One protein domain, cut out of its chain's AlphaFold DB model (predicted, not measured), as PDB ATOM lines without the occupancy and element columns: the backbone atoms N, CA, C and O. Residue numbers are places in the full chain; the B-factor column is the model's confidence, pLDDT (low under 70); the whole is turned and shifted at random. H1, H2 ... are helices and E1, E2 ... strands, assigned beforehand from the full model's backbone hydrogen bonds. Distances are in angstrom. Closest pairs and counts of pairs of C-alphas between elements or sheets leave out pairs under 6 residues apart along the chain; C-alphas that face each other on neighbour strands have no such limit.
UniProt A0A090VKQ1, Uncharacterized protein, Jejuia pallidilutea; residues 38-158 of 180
ATOM      1  N   ILE A  38     -37.038  49.884 -10.360       96.94
ATOM      2  CA  ILE A  38     -36.200  49.162 -11.324       96.94
ATOM      3  C   ILE A  38     -36.857  49.187 -12.701       96.94
ATOM      4  O   ILE A  38     -37.996  48.755 -12.889       96.94
ATOM      5  N   SER A  39     -36.104  49.645 -13.698       97.62
ATOM      6  CA  SER A  39     -36.486  49.555 -15.105       97.62
ATOM      7  C   SER A  39     -36.113  48.190 -15.679       97.62
ATOM      8  O   SER A  39     -34.933  47.897 -15.864       97.62
ATOM      9  N   VAL A  40     -37.105  47.359 -16.001       98.12
ATOM     10  CA  VAL A  40     -36.890  46.046 -16.623       98.12
ATOM     11  C   VAL A  40     -37.123  46.154 -18.124       98.12
ATOM     12  O   VAL A  40     -38.256  46.290 -18.584       98.12
ATOM     13  N   VAL A  41     -36.042  46.090 -18.895       98.25
ATOM     14  CA  VAL A  41     -36.073  46.201 -20.355       98.25
ATOM     15  C   VAL A  41     -36.216  44.813 -20.967       98.25
ATOM     16  O   VAL A  41     -35.248  44.051 -21.036       98.25
ATOM     17  N   VAL A  42     -37.436  44.491 -21.393       97.69
ATOM     18  CA  VAL A  42     -37.831  43.193 -21.956       97.69
ATOM     19  C   VAL A  42     -39.098  43.362 -22.798       97.69
ATOM     20  O   VAL A  42     -39.956  44.198 -22.499       97.69
ATOM     21  N   ASP A  43     -39.219  42.608 -23.890       96.00
ATOM     22  CA  ASP A  43     -40.408  42.658 -24.743       96.00
ATOM     23  C   ASP A  43     -41.661  42.110 -24.040       96.00
ATOM     24  O   ASP A  43     -41.601  41.359 -23.066       96.00
ATOM     25  N   ASN A  44     -42.823  42.498 -24.566       96.00
ATOM     26  CA  ASN A  44     -44.121  42.197 -23.966       96.00
ATOM     27  C   ASN A  44     -44.431  40.699 -23.886       96.00
ATOM     28  O   ASN A  44     -45.131  40.276 -22.967       96.00
ATOM     29  N   GLU A  45     -43.959  39.898 -24.841       95.06
ATOM     30  CA  GLU A  45     -44.225  38.458 -24.854       95.06
ATOM     31  C   GLU A  45     -43.435  37.758 -23.752       95.06
ATOM     32  O   GLU A  45     -43.978  36.940 -23.009       95.06
ATOM     33  N   ASN A  46     -42.162  38.117 -23.597       96.19
ATOM     34  CA  ASN A  46     -41.318  37.583 -22.538       96.19
ATOM     35  C   ASN A  46     -41.714  38.092 -21.150       96.19
ATOM     36  O   ASN A  46     -41.645  37.326 -20.191       96.19
ATOM     37  N   TRP A  47     -42.211  39.326 -21.048       97.19
ATOM     38  CA  TRP A  47     -42.734  39.883 -19.800       97.19
ATOM     39  C   TRP A  47     -44.003  39.193 -19.284       97.19
ATOM     40  O   TRP A  47     -44.206  39.075 -18.076       97.19
ATOM     41  N   LYS A  48     -44.888  38.760 -20.187       96.25
ATOM     42  CA  LYS A  48     -46.130  38.053 -19.824       96.25
ATOM     43  C   LYS A  48     -45.922  36.558 -19.570       96.25
ATOM     44  O   LYS A  48     -46.849  35.888 -19.132       96.25
ATOM     45  N   GLY A  49     -44.754  36.026 -19.921       95.69
ATOM     46  CA  GLY A  49     -44.428  34.610 -19.783       95.69
ATOM     47  C   GLY A  49     -43.600  34.293 -18.537       95.69
ATOM     48  O   GLY A  49     -43.374  35.139 -17.676       95.69
ATOM     49  N   GLN A  50     -43.068  33.068 -18.504       96.06
ATOM     50  CA  GLN A  50     -42.254  32.537 -17.399       96.06
ATOM     51  C   GLN A  50     -41.028  33.397 -17.057       96.06
ATOM     52  O   GLN A  50     -40.635  33.468 -15.899       96.06
ATOM     53  N   LEU A  51     -40.433  34.066 -18.050       96.56
ATOM     54  CA  LEU A  51     -39.298  34.955 -17.814       96.56
ATOM     55  C   LEU A  51     -39.708  36.186 -16.995       96.56
ATOM     56  O   LEU A  51     -38.992  36.578 -16.083       96.56
ATOM     57  N   GLY A  52     -40.860  36.785 -17.305       96.88
ATOM     58  CA  GLY A  52     -41.402  37.892 -16.526       96.88
ATOM     59  C   GLY A  52     -41.760  37.490 -15.100       96.88
ATOM     60  O   GLY A  52     -41.436  38.238 -14.183       96.88
ATOM     61  N   GLU A  53     -42.348  36.305 -14.906       96.25
ATOM     62  CA  GLU A  53     -42.607  35.774 -13.558       96.25
ATOM     63  C   GLU A  53     -41.309  35.595 -12.767       96.25
ATOM     64  O   GLU A  53     -41.186  36.160 -11.687       96.25
ATOM     65  N   ALA A  54     -40.289  34.954 -13.346       96.88
ATOM     66  CA  ALA A  54     -38.994  34.786 -12.682       96.88
ATOM     67  C   ALA A  54     -38.345  36.129 -12.287       96.88
ATOM     68  O   ALA A  54     -37.740  36.251 -11.225       96.88
ATOM     69  N   ILE A  55     -38.487  37.165 -13.123       96.88
ATOM     70  CA  ILE A  55     -38.002  38.513 -12.794       96.88
ATOM     71  C   ILE A  55     -38.757  39.098 -11.597       96.88
ATOM     72  O   ILE A  55     -38.123  39.704 -10.730       96.88
ATOM     73  N   ARG A  56     -40.083  38.937 -11.534       95.56
ATOM     74  CA  ARG A  56     -40.876  39.400 -10.386       95.56
ATOM     75  C   ARG A  56     -40.498  38.626  -9.131       95.56
ATOM     76  O   ARG A  56     -40.173  39.256  -8.136       95.56
ATOM     77  N   ASP A  57     -40.394  37.307  -9.207       94.06
ATOM     78  CA  ASP A  57     -40.015  36.467  -8.068       94.06
ATOM     79  C   ASP A  57     -38.665  36.873  -7.465       94.06
ATOM     80  O   ASP A  57     -38.507  36.875  -6.247       94.06
ATOM     81  N   VAL A  58     -37.701  37.279  -8.297       94.44
ATOM     82  CA  VAL A  58     -36.385  37.743  -7.834       94.44
ATOM     83  C   VAL A  58     -36.416  39.178  -7.298       94.44
ATOM     84  O   VAL A  58     -35.762  39.475  -6.298       94.44
ATOM     85  N   LEU A  59     -37.128  40.098  -7.954       94.06
ATOM     86  CA  LEU A  59     -37.047  41.533  -7.648       94.06
ATOM     87  C   LEU A  59     -38.137  42.039  -6.690       94.06
ATOM     88  O   LEU A  59     -37.935  43.061  -6.038       94.06
ATOM     89  N   THR A  60     -39.274  41.357  -6.574       88.69
ATOM     90  CA  THR A  60     -40.384  41.738  -5.683       88.69
ATOM     91  C   THR A  60     -40.507  40.842  -4.460       88.69
ATOM     92  O   THR A  60     -41.586  40.766  -3.874       88.69
ATOM     93  N   VAL A  61     -39.419  40.182  -4.045       85.44
ATOM     94  CA  VAL A  61     -39.394  39.452  -2.769       85.44
ATOM     95  C   VAL A  61     -39.856  40.401  -1.653       85.44
ATOM     96  O   VAL A  61     -39.332  41.525  -1.567       85.44
ATOM     97  N   PRO A  62     -40.845  39.999  -0.832       82.12
ATOM     98  CA  PRO A  62     -41.375  40.852   0.218       82.12
ATOM     99  C   PRO A  62     -40.317  41.122   1.286       82.12
ATOM    100  O   PRO A  62     -39.491  40.264   1.617       82.12
ATOM    101  N   VAL A  63     -40.344  42.331   1.838       79.94
ATOM    102  CA  VAL A  63     -39.445  42.712   2.928       79.94
ATOM    103  C   VAL A  63     -39.870  41.988   4.205       79.94
ATOM    104  O   VAL A  63     -40.941  42.232   4.758       79.94
ATOM    105  N   TYR A  64     -39.007  41.096   4.690       80.19
ATOM    106  CA  TYR A  64     -39.276  40.320   5.897       80.19
ATOM    107  C   TYR A  64     -39.451  41.214   7.135       80.19
ATOM    108  O   TYR A  64     -38.647  42.112   7.388       80.19
ATOM    109  N   GLY A  65     -40.465  40.906   7.946       82.56
ATOM    110  CA  GLY A  65     -40.704  41.546   9.242       82.56
ATOM    111  C   GLY A  65     -41.705  42.701   9.220       82.56
ATOM    112  O   GLY A  65     -42.001  43.247  10.283       82.56
ATOM    113  N   LEU A  66     -42.253  43.060   8.055       82.81
ATOM    114  CA  LEU A  66     -43.369  44.000   7.968       82.81
ATOM    115  C   LEU A  66     -44.711  43.284   8.206       82.81
ATOM    116  O   LEU A  66     -44.875  42.140   7.789       82.81
ATOM    117  N   PRO A  67     -45.690  43.934   8.870       85.25
ATOM    118  CA  PRO A  67     -47.030  43.367   9.051       85.25
ATOM    119  C   PRO A  67     -47.828  43.303   7.740       85.25
ATOM    120  O   PRO A  67     -48.781  42.535   7.639       85.25
ATOM    121  N   GLN A  68     -47.450  44.124   6.757       85.62
ATOM    122  CA  GLN A  68     -47.992  44.144   5.406       85.62
ATOM    123  C   GLN A  68     -46.865  43.802   4.432       85.62
ATOM    124  O   GLN A  68     -45.792  44.399   4.506       85.62
ATOM    125  N   ASP A  69     -47.120  42.864   3.521       81.50
ATOM    126  CA  ASP A  69     -46.153  42.485   2.494       81.50
ATOM    127  C   ASP A  69     -45.923  43.655   1.528       81.50
ATOM    128  O   ASP A  69     -46.812  44.042   0.764       81.50
ATOM    129  N   GLU A  70     -44.713  44.213   1.558       79.62
ATOM    130  CA  GLU A  70     -44.253  45.225   0.609       79.62
ATOM    131  C   GLU A  70     -43.106  44.664  -0.242       79.62
ATOM    132  O   GLU A  70     -42.169  44.073   0.308       79.62
ATOM    133  N   PRO A  71     -43.143  44.838  -1.576       86.00
ATOM    134  CA  PRO A  71     -42.070  44.381  -2.444       86.00
ATOM    135  C   PRO A  71     -40.805  45.216  -2.216       86.00
ATOM    136  O   PRO A  71     -40.866  46.433  -2.043       86.00
ATOM    137  N   THR A  72     -39.638  44.573  -2.283       84.69
ATOM    138  CA  THR A  72     -38.346  45.267  -2.118       84.69
ATOM    139  C   THR A  72     -38.132  46.376  -3.162       84.69
ATOM    140  O   THR A  72     -37.542  47.415  -2.855       84.69
ATOM    141  N   PHE A  73     -38.625  46.178  -4.389       94.06
ATOM    142  CA  PHE A  73     -38.533  47.144  -5.481       94.06
ATOM    143  C   PHE A  73     -39.858  47.267  -6.238       94.06
ATOM    144  O   PHE A  73     -40.599  46.294  -6.384       94.06
ATOM    145  N   ASN A  74     -40.110  48.448  -6.804       94.56
ATOM    146  CA  ASN A  74     -41.150  48.629  -7.814       94.56
ATOM    147  C   ASN A  74     -40.573  48.298  -9.189       94.56
ATOM    148  O   ASN A  74     -39.487  48.760  -9.539       94.56
ATOM    149  N   ILE A  75     -41.311  47.543  -9.999       95.50
ATOM    150  CA  ILE A  75     -40.858  47.170 -11.338       95.50
ATOM    151  C   ILE A  75     -41.616  47.960 -12.396       95.50
ATOM    152  O   ILE A  75     -42.840  47.895 -12.481       95.50
ATOM    153  N   ASN A  76     -40.862  48.625 -13.266       95.44
ATOM    154  CA  ASN A  76     -41.370  49.280 -14.462       95.44
ATOM    155  C   ASN A  76     -40.896  48.501 -15.694       95.44
ATOM    156  O   ASN A  76     -39.711  48.536 -16.034       95.44
ATOM    157  N   GLN A  77     -41.805  47.789 -16.362       96.88
ATOM    158  CA  GLN A  77     -41.495  47.105 -17.619       96.88
ATOM    159  C   GLN A  77     -41.355  48.122 -18.757       96.88
ATOM    160  O   GLN A  77     -42.208  48.988 -18.942       96.88
ATOM    161  N   ILE A  78     -40.296  47.978 -19.550       97.19
ATOM    162  CA  ILE A  78     -39.992  48.842 -20.685       97.19
ATOM    163  C   ILE A  78     -39.721  47.973 -21.918       97.19
ATOM    164  O   ILE A  78     -38.718  47.257 -21.959       97.19
ATOM    165  N   PRO A  79     -40.571  48.030 -22.954       97.06
ATOM    166  CA  PRO A  79     -40.272  47.376 -24.222       97.06
ATOM    167  C   PRO A  79     -38.962  47.919 -24.829       97.06
ATOM    168  O   PRO A  79     -38.766  49.137 -24.854       97.06
ATOM    169  N   PRO A  80     -38.062  47.070 -25.366       96.25
ATOM    170  CA  PRO A  80     -36.774  47.514 -25.907       96.25
ATOM    171  C   PRO A  80     -36.886  48.597 -26.987       96.25
ATOM    172  O   PRO A  80     -35.987  49.419 -27.127       96.25
ATOM    173  N   GLN A  81     -37.996  48.619 -27.728       94.94
ATOM    174  CA  GLN A  81     -38.269  49.573 -28.805       94.94
ATOM    175  C   GLN A  81     -38.439  51.009 -28.301       94.94
ATOM    176  O   GLN A  81     -38.205  51.944 -29.059       94.94
ATOM    177  N   VAL A  82     -38.845  51.182 -27.041       95.25
ATOM    178  CA  VAL A  82     -39.034  52.496 -26.410       95.25
ATOM    179  C   VAL A  82     -37.943  52.806 -25.387       95.25
ATOM    180  O   VAL A  82     -37.996  53.828 -24.717       95.25
ATOM    181  N   PHE A  83     -36.933  51.944 -25.243       95.94
ATOM    182  CA  PHE A  83     -35.811  52.181 -24.339       95.94
ATOM    183  C   PHE A  83     -34.786  53.137 -24.978       95.94
ATOM    184  O   PHE A  83     -33.677  52.741 -25.340       95.94
ATOM    185  N   THR A  84     -35.180  54.401 -25.150       93.75
ATOM    186  CA  THR A  84     -34.372  55.467 -25.765       93.75
ATOM    187  C   THR A  84     -34.426  56.760 -24.947       93.75
ATOM    188  O   THR A  84     -35.281  56.936 -24.078       93.75
ATOM    189  N   ASP A  85     -33.475  57.663 -25.197       89.88
ATOM    190  CA  ASP A  85     -33.425  59.014 -24.628       89.88
ATOM    191  C   ASP A  85     -33.632  59.051 -23.104       89.88
ATOM    192  O   ASP A  85     -32.874  58.436 -22.351       89.88
ATOM    193  N   PHE A  86     -34.663  59.760 -22.635       89.69
ATOM    194  CA  PHE A  86     -34.967  59.947 -21.218       89.69
ATOM    195  C   PHE A  86     -35.258  58.631 -20.488       89.69
ATOM    196  O   PHE A  86     -34.908  58.491 -19.318       89.69
ATOM    197  N   ILE A  87     -35.819  57.638 -21.180       93.44
ATOM    198  CA  ILE A  87     -36.169  56.339 -20.595       93.44
ATOM    199  C   ILE A  87     -34.902  55.573 -20.198       93.44
ATOM    200  O   ILE A  87     -34.892  54.843 -19.209       93.44
ATOM    201  N   THR A  88     -33.793  55.792 -20.908       94.81
ATOM    202  CA  THR A  88     -32.505  55.160 -20.583       94.81
ATOM    203  C   THR A  88     -31.833  55.742 -19.345       94.81
ATOM    204  O   THR A  88     -30.892  55.143 -18.829       94.81
ATOM    205  N   ARG A  89     -32.297  56.893 -18.843       94.81
ATOM    206  CA  ARG A  89     -31.640  57.643 -17.763       94.81
ATOM    207  C   ARG A  89     -32.093  57.232 -16.360       94.81
ATOM    208  O   ARG A  89     -31.768  57.921 -15.396       94.81
ATOM    209  N   THR A  90     -32.817  56.125 -16.206       95.75
ATOM    210  CA  THR A  90     -33.225  55.616 -14.888       95.75
ATOM    211  C   THR A  90     -32.042  55.036 -14.104       95.75
ATOM    212  O   THR A  90     -31.079  54.540 -14.688       95.75
ATOM    213  N   ARG A  91     -32.075  55.121 -12.765       96.38
ATOM    214  CA  ARG A  91     -30.941  54.716 -11.902       96.38
ATOM    215  C   ARG A  91     -30.588  53.238 -11.967       96.38
ATOM    216  O   ARG A  91     -29.404  52.902 -11.956       96.38
ATOM    217  N   THR A  92     -31.590  52.372 -12.002       97.75
ATOM    218  CA  THR A  92     -31.398  50.923 -12.005       97.75
ATOM    219  C   THR A  92     -32.106  50.318 -13.205       97.75
ATOM    220  O   THR A  92     -33.296  50.538 -13.436       97.75
ATOM    221  N   VAL A  93     -31.346  49.579 -14.010       98.31
ATOM    222  CA  VAL A  93     -31.841  48.956 -15.237       98.31
ATOM    223  C   VAL A  93     -31.465  47.483 -15.230       98.31
ATOM    224  O   VAL A  93     -30.284  47.149 -15.162       98.31
ATOM    225  N   LEU A  94     -32.455  46.603 -15.353       98.38
ATOM    226  CA  LEU A  94     -32.261  45.200 -15.702       98.38
ATOM    227  C   LEU A  94     -32.641  45.025 -17.171       98.38
ATOM    228  O   LEU A  94     -33.811  45.119 -17.531       98.38
ATOM    229  N   LYS A  95     -31.659  44.789 -18.034       98.12
ATOM    230  CA  LYS A  95     -31.865  44.602 -19.468       98.12
ATOM    231  C   LYS A  95     -31.710  43.136 -19.837       98.12
ATOM    232  O   LYS A  95     -30.697  42.524 -19.511       98.12
ATOM    233  N   ILE A  96     -32.689  42.605 -20.560       98.06
ATOM    234  CA  ILE A  96     -32.691  41.225 -21.034       98.06
ATOM    235  C   ILE A  96     -32.546  41.211 -22.555       98.06
ATOM    236  O   ILE A  96     -33.298  41.882 -23.262       98.06
ATOM    237  N   GLU A  97     -31.593  40.439 -23.076       96.25
ATOM    238  CA  GLU A  97     -31.418  40.257 -24.519       96.25
ATOM    239  C   GLU A  97     -31.323  38.769 -24.885       96.25
ATOM    240  O   GLU A  97     -30.366  38.075 -24.539       96.25
ATOM    241  N   LEU A  98     -32.319  38.285 -25.628       95.12
ATOM    242  CA  LEU A  98     -32.337  36.923 -26.160       95.12
ATOM    243  C   LEU A  98     -31.537  36.806 -27.468       95.12
ATOM    244  O   LEU A  98     -31.183  37.806 -28.094       95.12
ATOM    245  N   ASN A  99     -31.305  35.565 -27.908       94.38
ATOM    246  CA  ASN A  99     -30.567  35.212 -29.127       94.38
ATOM    247  C   ASN A  99     -29.096  35.671 -29.120       94.38
ATOM    248  O   ASN A  99     -28.513  35.947 -30.170       94.38
ATOM    249  N   LYS A 100     -28.484  35.745 -27.935       95.00
ATOM    250  CA  LYS A 100     -27.074  36.113 -27.737       95.00
ATOM    251  C   LYS A 100     -26.347  35.050 -26.908       95.00
ATOM    252  O   LYS A 100     -27.006  34.238 -26.264       95.00
ATOM    253  N   PRO A 101     -25.002  35.009 -26.922       96.19
ATOM    254  CA  PRO A 101     -24.254  34.140 -26.018       96.19
ATOM    255  C   PRO A 101     -24.652  34.387 -24.559       96.19
ATOM    256  O   PRO A 101     -24.862  35.534 -24.162       96.19
ATOM    257  N   ALA A 102     -24.756  33.310 -23.789       96.12
ATOM    258  CA  ALA A 102     -25.121  33.346 -22.383       96.12
ATOM    259  C   ALA A 102     -24.147  34.213 -21.578       96.12
ATOM    260  O   ALA A 102     -22.930  34.082 -21.729       96.12
ATOM    261  N   GLY A 103     -24.665  35.104 -20.737       97.12
ATOM    262  CA  GLY A 103     -23.814  35.930 -19.894       97.12
ATOM    263  C   GLY A 103     -24.562  36.955 -19.058       97.12
ATOM    264  O   GLY A 103     -25.714  37.296 -19.318       97.12
ATOM    265  N   ILE A 104     -23.861  37.474 -18.054       98.25
ATOM    266  CA  ILE A 104     -24.306  38.591 -17.227       98.25
ATOM    267  C   ILE A 104     -23.219  39.662 -17.189       98.25
ATOM    268  O   ILE A 104     -22.032  39.367 -17.033       98.25
ATOM    269  N   LYS A 105     -23.615  40.926 -17.326       98.25
ATOM    270  CA  LYS A 105     -22.719  42.076 -17.234       98.25
ATOM    271  C   LYS A 105     -23.311  43.133 -16.316       98.25
ATOM    272  O   LYS A 105     -24.439  43.569 -16.510       98.25
ATOM    273  N   PHE A 106     -22.498  43.587 -15.374       98.31
ATOM    274  CA  PHE A 106     -22.782  44.739 -14.528       98.31
ATOM    275  C   PHE A 106     -22.024  45.929 -15.109       98.31
ATOM    276  O   PHE A 106     -20.810  45.851 -15.308       98.31
ATOM    277  N   ALA A 107     -22.738  46.991 -15.448       97.50
ATOM    278  CA  ALA A 107     -22.172  48.186 -16.045       97.50
ATOM    279  C   ALA A 107     -22.615  49.428 -15.278       97.50
ATOM    280  O   ALA A 107     -23.774  49.559 -14.883       97.50
ATOM    281  N   ASP A 108     -21.674  50.348 -15.125       96.69
ATOM    282  CA  ASP A 108     -21.872  51.589 -14.398       96.69
ATOM    283  C   ASP A 108     -21.977  52.740 -15.384       96.69
ATOM    284  O   ASP A 108     -21.221  52.799 -16.355       96.69
ATOM    285  N   ASN A 109     -22.899  53.658 -15.110       95.69
ATOM    286  CA  ASN A 109     -23.018  54.929 -15.815       95.69
ATOM    287  C   ASN A 109     -23.076  54.787 -17.351       95.69
ATOM    288  O   ASN A 109     -22.361  55.465 -18.086       95.69
ATOM    289  N   VAL A 110     -23.913  53.869 -17.847       94.94
ATOM    290  CA  VAL A 110     -24.027  53.585 -19.290       94.94
ATOM    291  C   VAL A 110     -24.706  54.739 -20.032       94.94
ATOM    292  O   VAL A 110     -24.272  55.114 -21.123       94.94
ATOM    293  N   TYR A 111     -25.763  55.293 -19.437       93.88
ATOM    294  CA  TYR A 111     -26.626  56.321 -20.024       93.88
ATOM    295  C   TYR A 111     -26.753  57.570 -19.139       93.88
ATOM    296  O   TYR A 111     -26.929  58.673 -19.652       93.88
ATOM    297  N   ALA A 112     -26.660  57.411 -17.817       95.06
ATOM    298  CA  ALA A 112     -26.774  58.491 -16.836       95.06
ATOM    299  C   ALA A 112     -25.888  58.226 -15.612       95.06
ATOM    300  O   ALA A 112     -25.346  57.134 -15.481       95.06
ATOM    301  N   GLN A 113     -25.749  59.194 -14.705       94.31
ATOM    302  CA  GLN A 113     -24.972  59.033 -13.471       94.31
ATOM    303  C   GLN A 113     -25.710  59.549 -12.218       94.31
ATOM    304  O   GLN A 113     -26.337  60.604 -12.272       94.31
ATOM    305  N   PRO A 114     -25.630  58.854 -11.067       94.94
ATOM    306  CA  PRO A 114     -25.151  57.480 -10.911       94.94
ATOM    307  C   PRO A 114     -26.140  56.476 -11.528       94.94
ATOM    308  O   PRO A 114     -27.345  56.637 -11.394       94.94
ATOM    309  N   GLN A 115     -25.660  55.418 -12.179       96.81
ATOM    310  CA  GLN A 115     -26.527  54.382 -12.751       96.81
ATOM    311  C   GLN A 115     -25.897  52.993 -12.647       96.81
ATOM    312  O   GLN A 115     -24.695  52.840 -12.872       96.81
ATOM    313  N   LYS A 116     -26.726  51.975 -12.379       97.88
ATOM    314  CA  LYS A 116     -26.380  50.552 -12.495       97.88
ATOM    315  C   LYS A 116     -27.236  49.881 -13.566       97.88
ATOM    316  O   LYS A 116     -28.462  49.868 -13.470       97.88
ATOM    317  N   VAL A 117     -26.579  49.285 -14.557       98.19
ATOM    318  CA  VAL A 117     -27.208  48.474 -15.602       98.19
ATOM    319  C   VAL A 117     -26.740  47.032 -15.461       98.19
ATOM    320  O   VAL A 117     -25.550  46.744 -15.577       98.19
ATOM    321  N   VAL A 118     -27.678  46.119 -15.238       98.44
ATOM    322  CA  VAL A 118     -27.455  44.674 -15.293       98.44
ATOM    323  C   VAL A 118     -27.984  44.179 -16.629       98.44
ATOM    324  O   VAL A 118     -29.177  44.268 -16.894       98.44
ATOM    325  N   LEU A 119     -27.099  43.681 -17.485       98.31
ATOM    326  CA  LEU A 119     -27.453  43.059 -18.755       98.31
ATOM    327  C   LEU A 119     -27.354  41.542 -18.606       98.31
ATOM    328  O   LEU A 119     -26.274  41.041 -18.298       98.31
ATOM    329  N   ILE A 120     -28.448  40.833 -18.870       98.38
ATOM    330  CA  ILE A 120     -28.468  39.372 -18.971       98.38
ATOM    331  C   ILE A 120     -28.734  38.995 -20.425       98.38
ATOM    332  O   ILE A 120     -29.687  39.474 -21.045       98.38
ATOM    333  N   THR A 121     -27.877  38.138 -20.967       97.88
ATOM    334  CA  THR A 121     -27.975  37.621 -22.327       97.88
ATOM    335  C   THR A 121     -28.093  36.104 -22.322       97.88
ATOM    336  O   THR A 121     -27.512  35.438 -21.468       97.88
ATOM    337  N   GLY A 122     -28.826  35.549 -23.284       96.75
ATOM    338  CA  GLY A 122     -28.966  34.101 -23.446       96.75
ATOM    339  C   GLY A 122     -29.574  33.721 -24.790       96.75
ATOM    340  O   GLY A 122     -30.216  34.536 -25.457       96.75
ATOM    341  N   LYS A 123     -29.365  32.478 -25.219       95.81
ATOM    342  CA  LYS A 123     -29.963  31.932 -26.441       95.81
ATOM    343  C   LYS A 123     -31.422  31.555 -26.220       95.81
ATOM    344  O   LYS A 123     -32.223  31.679 -27.140       95.81
ATOM    345  N   THR A 124     -31.765  31.105 -25.014       96.19
ATOM    346  CA  THR A 124     -33.116  30.653 -24.655       96.19
ATOM    347  C   THR A 124     -33.643  31.388 -23.425       96.19
ATOM    348  O   THR A 124     -32.874  31.945 -22.646       96.19
ATOM    349  N   LYS A 125     -34.969  31.370 -23.234       96.00
ATOM    350  CA  LYS A 125     -35.602  31.954 -22.039       96.00
ATOM    351  C   LYS A 125     -35.134  31.256 -20.762       96.00
ATOM    352  O   LYS A 125     -34.869  31.935 -19.782       96.00
ATOM    353  N   GLN A 126     -35.000  29.928 -20.803       96.56
ATOM    354  CA  GLN A 126     -34.569  29.139 -19.649       96.56
ATOM    355  C   GLN A 126     -33.153  29.516 -19.215       96.56
ATOM    356  O   GLN A 126     -32.937  29.809 -18.052       96.56
ATOM    357  N   GLU A 127     -32.223  29.636 -20.162       96.88
ATOM    358  CA  GLU A 127     -30.839  30.028 -19.867       96.88
ATOM    359  C   GLU A 127     -30.755  31.416 -19.209       96.88
ATOM    360  O   GLU A 127     -29.972  31.628 -18.286       96.88
ATOM    361  N   VAL A 128     -31.601  32.364 -19.631       97.81
ATOM    362  CA  VAL A 128     -31.705  33.680 -18.976       97.81
ATOM    363  C   VAL A 128     -32.271  33.565 -17.560       97.81
ATOM    364  O   VAL A 128     -31.765  34.236 -16.663       97.81
ATOM    365  N   ILE A 129     -33.305  32.742 -17.352       97.94
ATOM    366  CA  ILE A 129     -33.901  32.496 -16.027       97.94
ATOM    367  C   ILE A 129     -32.868  31.869 -15.085       97.94
ATOM    368  O   ILE A 129     -32.752  32.291 -13.937       97.94
ATOM    369  N   ASP A 130     -32.084  30.913 -15.575       97.88
ATOM    370  CA  ASP A 130     -31.056  30.238 -14.787       97.88
ATOM    371  C   ASP A 130     -29.980  31.242 -14.341       97.88
ATOM    372  O   ASP A 130     -29.702  31.354 -13.148       97.88
ATOM    373  N   ILE A 131     -29.464  32.063 -15.268       97.88
ATOM    374  CA  ILE A 131     -28.490  33.123 -14.949       97.88
ATOM    375  C   ILE A 131     -29.074  34.138 -13.959       97.88
ATOM    376  O   ILE A 131     -28.377  34.570 -13.037       97.88
ATOM    377  N   LEU A 132     -30.333  34.539 -14.155       97.94
ATOM    378  CA  LEU A 132     -31.035  35.473 -13.279       97.94
ATOM    379  C   LEU A 132     -31.111  34.929 -11.848       97.94
ATOM    380  O   LEU A 132     -30.732  35.638 -10.917       97.94
ATOM    381  N   ASN A 133     -31.553  33.683 -11.680       97.19
ATOM    382  CA  ASN A 133     -31.709  33.044 -10.375       97.19
ATOM    383  C   ASN A 133     -30.360  32.814  -9.689       97.19
ATOM    384  O   ASN A 133     -30.203  33.120  -8.508       97.19
ATOM    385  N   GLU A 134     -29.361  32.341 -10.434       97.88
ATOM    386  CA  GLU A 134     -28.019  32.079  -9.911       97.88
ATOM    387  C   GLU A 134     -27.326  33.369  -9.428       97.88
ATOM    388  O   GLU A 134     -26.542  33.352  -8.480       97.88
ATOM    389  N   ASN A 135     -27.661  34.518 -10.029       97.69
ATOM    390  CA  ASN A 135     -27.097  35.826  -9.681       97.69
ATOM    391  C   ASN A 135     -28.046  36.722  -8.867       97.69
ATOM    392  O   ASN A 135     -27.678  37.863  -8.562       97.69
ATOM    393  N   ALA A 136     -29.228  36.235  -8.483       96.31
ATOM    394  CA  ALA A 136     -30.265  37.023  -7.821       96.31
ATOM    395  C   ALA A 136     -29.752  37.819  -6.599       96.31
ATOM    396  O   ALA A 136     -29.953  39.038  -6.575       96.31
ATOM    397  N   PRO A 137     -28.999  37.228  -5.642       95.56
ATOM    398  CA  PRO A 137     -28.494  37.971  -4.484       95.56
ATOM    399  C   PRO A 137     -27.607  39.161  -4.875       95.56
ATOM    400  O   PRO A 137     -27.735  40.253  -4.323       95.56
ATOM    401  N   LYS A 138     -26.744  38.974  -5.882       97.38
ATOM    402  CA  LYS A 138     -25.816  40.002  -6.367       97.38
ATOM    403  C   LYS A 138     -26.536  41.123  -7.113       97.38
ATOM    404  O   LYS A 138     -26.148  42.288  -7.000       97.38
ATOM    405  N   ILE A 139     -27.575  40.792  -7.877       97.38
ATOM    406  CA  ILE A 139     -28.416  41.772  -8.577       97.38
ATOM    407  C   ILE A 139     -29.145  42.650  -7.554       97.38
ATOM    408  O   ILE A 139     -29.029  43.877  -7.609       97.38
ATOM    409  N   ILE A 140     -29.817  42.023  -6.584       95.69
ATOM    410  CA  ILE A 140     -30.548  42.708  -5.510       95.69
ATOM    411  C   ILE A 140     -29.611  43.621  -4.721       95.69
ATOM    412  O   ILE A 140     -29.914  44.796  -4.519       95.69
ATOM    413  N   GLU A 141     -28.446  43.116  -4.313       95.81
ATOM    414  CA  GLU A 141     -27.467  43.907  -3.573       95.81
ATOM    415  C   GLU A 141     -26.967  45.107  -4.389       95.81
ATOM    416  O   GLU A 141     -26.899  46.222  -3.866       95.81
ATOM    417  N   THR A 142     -26.676  44.907  -5.678       97.31
ATOM    418  CA  THR A 142     -26.214  45.976  -6.571       97.31
ATOM    419  C   THR A 142     -27.234  47.109  -6.655       97.31
ATOM    420  O   THR A 142     -26.864  48.275  -6.493       97.31
ATOM    421  N   PHE A 143     -28.510  46.786  -6.882       97.12
ATOM    422  CA  PHE A 143     -29.580  47.780  -6.966       97.12
ATOM    423  C   PHE A 143     -29.868  48.433  -5.613       97.12
ATOM    424  O   PHE A 143     -29.930  49.659  -5.523       97.12
ATOM    425  N   ARG A 144     -29.934  47.653  -4.532       95.19
ATOM    426  CA  ARG A 144     -30.152  48.179  -3.180       95.19
ATOM    427  C   ARG A 144     -29.069  49.179  -2.775       95.19
ATOM    428  O   ARG A 144     -29.385  50.213  -2.198       95.19
ATOM    429  N   ASN A 145     -27.803  48.902  -3.084       96.44
ATOM    430  CA  ASN A 145     -26.695  49.767  -2.682       96.44
ATOM    431  C   ASN A 145     -26.732  51.127  -3.396       96.44
ATOM    432  O   ASN A 145     -26.534  52.161  -2.752       96.44
ATOM    433  N   ILE A 146     -27.026  51.156  -4.704       96.56
ATOM    434  CA  ILE A 146     -27.171  52.431  -5.421       96.56
ATOM    435  C   ILE A 146     -28.411  53.200  -4.944       96.56
ATOM    436  O   ILE A 146     -28.309  54.402  -4.693       96.56
ATOM    437  N   GLU A 147     -29.541  52.526  -4.722       95.81
ATOM    438  CA  GLU A 147     -30.763  53.159  -4.210       95.81
ATOM    439  C   GLU A 147     -30.579  53.722  -2.798       95.81
ATOM    440  O   GLU A 147     -30.943  54.870  -2.532       95.81
ATOM    441  N   LEU A 148     -29.921  52.974  -1.910       95.06
ATOM    442  CA  LEU A 148     -29.595  53.424  -0.560       95.06
ATOM    443  C   LEU A 148     -28.687  54.655  -0.589       95.06
ATOM    444  O   LEU A 148     -28.955  55.635   0.110       95.06
ATOM    445  N   SER A 149     -27.648  54.641  -1.429       95.06
ATOM    446  CA  SER A 149     -26.746  55.786  -1.576       95.06
ATOM    447  C   SER A 149     -27.493  57.034  -2.057       95.06
ATOM    448  O   SER A 149     -27.273  58.136  -1.546       95.06
ATOM    449  N   GLN A 150     -28.444  56.862  -2.982       94.56
ATOM    450  CA  GLN A 150     -29.265  57.954  -3.480       94.56
ATOM    451  C   GLN A 150     -30.227  58.462  -2.410       94.56
ATOM    452  O   GLN A 150     -30.353  59.675  -2.229       94.56
ATOM    453  N   ARG A 151     -30.885  57.563  -1.673       93.25
ATOM    454  CA  ARG A 151     -31.770  57.924  -0.563       93.25
ATOM    455  C   ARG A 151     -31.011  58.738   0.478       93.25
ATOM    456  O   ARG A 151     -31.474  59.814   0.839       93.25
ATOM    457  N   GLN A 152     -29.822  58.298   0.882       92.81
ATOM    458  CA  GLN A 152     -28.944  59.048   1.785       92.81
ATOM    459  C   GLN A 152     -28.551  60.412   1.208       92.81
ATOM    460  O   GLN A 152     -28.632  61.418   1.909       92.81
ATOM    461  N   ARG A 153     -28.193  60.482  -0.081       91.88
ATOM    462  CA  ARG A 153     -27.871  61.748  -0.758       91.88
ATOM    463  C   ARG A 153     -29.036  62.735  -0.721       91.88
ATOM    464  O   ARG A 153     -28.810  63.919  -0.505       91.88
ATOM    465  N   ILE A 154     -30.263  62.262  -0.940       89.94
ATOM    466  CA  ILE A 154     -31.472  63.091  -0.847       89.94
ATOM    467  C   ILE A 154     -31.703  63.518   0.603       89.94
ATOM    468  O   ILE A 154     -31.940  64.697   0.845       89.94
ATOM    469  N   MET A 155     -31.578  62.597   1.562       90.06
ATOM    470  CA  MET A 155     -31.790  62.901   2.980       90.06
ATOM    471  C   MET A 155     -30.840  63.988   3.490       90.06
ATOM    472  O   MET A 155     -31.278  64.922   4.158       90.06
ATOM    473  N   ARG A 156     -29.564  63.942   3.089       90.69
ATOM    474  CA  ARG A 156     -28.563  64.951   3.470       90.69
ATOM    475  C   ARG A 156     -28.898  66.375   3.009       90.69
ATOM    476  O   ARG A 156     -28.346  67.328   3.546       90.69
ATOM    477  N   LYS A 157     -29.802  66.551   2.038       89.69
ATOM    478  CA  LYS A 157     -30.233  67.883   1.577       89.69
ATOM    479  C   LYS A 157     -31.213  68.571   2.531       89.69
ATOM    480  O   LYS A 157     -31.417  69.772   2.397       89.69
ATOM    481  N   ALA A 158     -31.829  67.829   3.449       89.19
ATOM    482  CA  ALA A 158     -32.901  68.315   4.319       89.19
ATOM    483  C   ALA A 158     -32.639  68.003   5.805       89.19
ATOM    484  O   ALA A 158     -33.579  67.782   6.577       89.19
TER     485      ALA A 158
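This is residues 38 to 158 of the 180 residues of an uncharacterized protein of Jejuia pallidilutea (UniProt A0A090VKQ1). A twisted sheet of five strands is covered on one face by three helices, H2, H4 and H5, which make a second layer over it. H5, the longest helix, begins over the sheet and runs on past it, and its residues 151 to 158 stick out from the body; the short helices H1 and H3 only graze the sheet, and the long stretch 60 to 73 loops away between H2 and E2. The printed part has 121 residues with five named helices and five named strands, in the order E1 H1 H2 E2 H3 E3 E4 E5 H4 H5, and its class is mixed, helices and strands. The sheet runs E2 E1 E3 E5 E4 and is mixed, with E4 antiparallel to its neighbour. The whole is compact, with a radius of gyration of the C-alphas of 14.6 A, and spans 47 by 37 by 22 A.

Begin at E3, residues 92 to 98, an inner strand. Beside it E1, residues 38 to 41, is parallel at 21 degrees; look at N 41 and O 94, 2.8 A apart. Next to E1 comes the edge strand E2, residues 74 to 78, parallel to it at 24 degrees, with N 40 and O 76 at 2.9 A. Beside E3, E5, residues 116 to 122, is parallel at 14 degrees, with N 95 and O 118 at 2.8 A. E4, residues 103 to 108, is the other edge strand and forms a hairpin with E5, antiparallel at 164 degrees; find N 105 and O 119 at 2.8 A. H4, residues 125 to 134, is on the sheet at a height of 8.4 A, over E5 and E4; its line runs slantwise to the strands, at 41 degrees to E5 on the local plane, and the closest C-alphas of H4 and E5 are those of Val 128 and Gly 122, 5.3 A apart. H5, residues 136 to 158, is on the same face at a height of 7.6 A, over E5 and only just over E3, on which 3 of its C-alphas fall; it runs along the strands, at 11 degrees to E5 on the local plane, and C-alphas 143 and 92 are its closest pair with E3, at 6.2 A. H4 and H5 meet only through their link. H2, residues 50 to 59, is on that same face too, at a height of 9.7 A, and touches H4 at a shallow tilt of 16 degrees, the same way; their closest C-alphas are those of Leu 51 and Ile 129, 6.2 A apart. E1, H1, H2 and E2, with H1 at residues 44 to 48, form a strand-helix-strand unit, two parallel neighbour strands with helices between, whose crossover is right-handed. E2, H3 and E3, with H3 at residues 85 to 89, form a split unit with E1 between its strands, also right-handed. Every O i to N i+4 pair is within hydrogen-bond range in H1, H2 and H4; H5 has 17 of 19, and H3 has 0 of 1 but 2 of 2 O i to N i+3 pairs.

Find C-alpha 38 at (-36.200, 49.162, -11.324), where E1 begins; it ends at residue 41, and H1 takes residues 44 to 48. H2, residues 50 to 59, measures 14.3 A from first to last C-alpha. E2, residues 74 to 78, is followed by H3, residues 85 to 89. E3, from C-alpha 92 at (-31.398, 50.923, -12.005) to residue 98, and E5, residues 116 to 122, each measure 19.9 A, while E4, residues 103 to 108, measures 16.7 A. H4, residues 125 to 134, measures 14.3 A. H5 runs 33.7 A from residue 136 to C-alpha 158 at (-32.901, 68.315, 4.319).

Look for the two C-alphas farthest apart at Lys 123 and Ala 158, 47.7 A. Without residues 151 to 158 the body spans 41 by 30 by 22 A. The printed part has no cut, and the link from H2 to E2, 14 residues, is long. The mean pLDDT of the printed part is 94.5, and no printed residue is under 70.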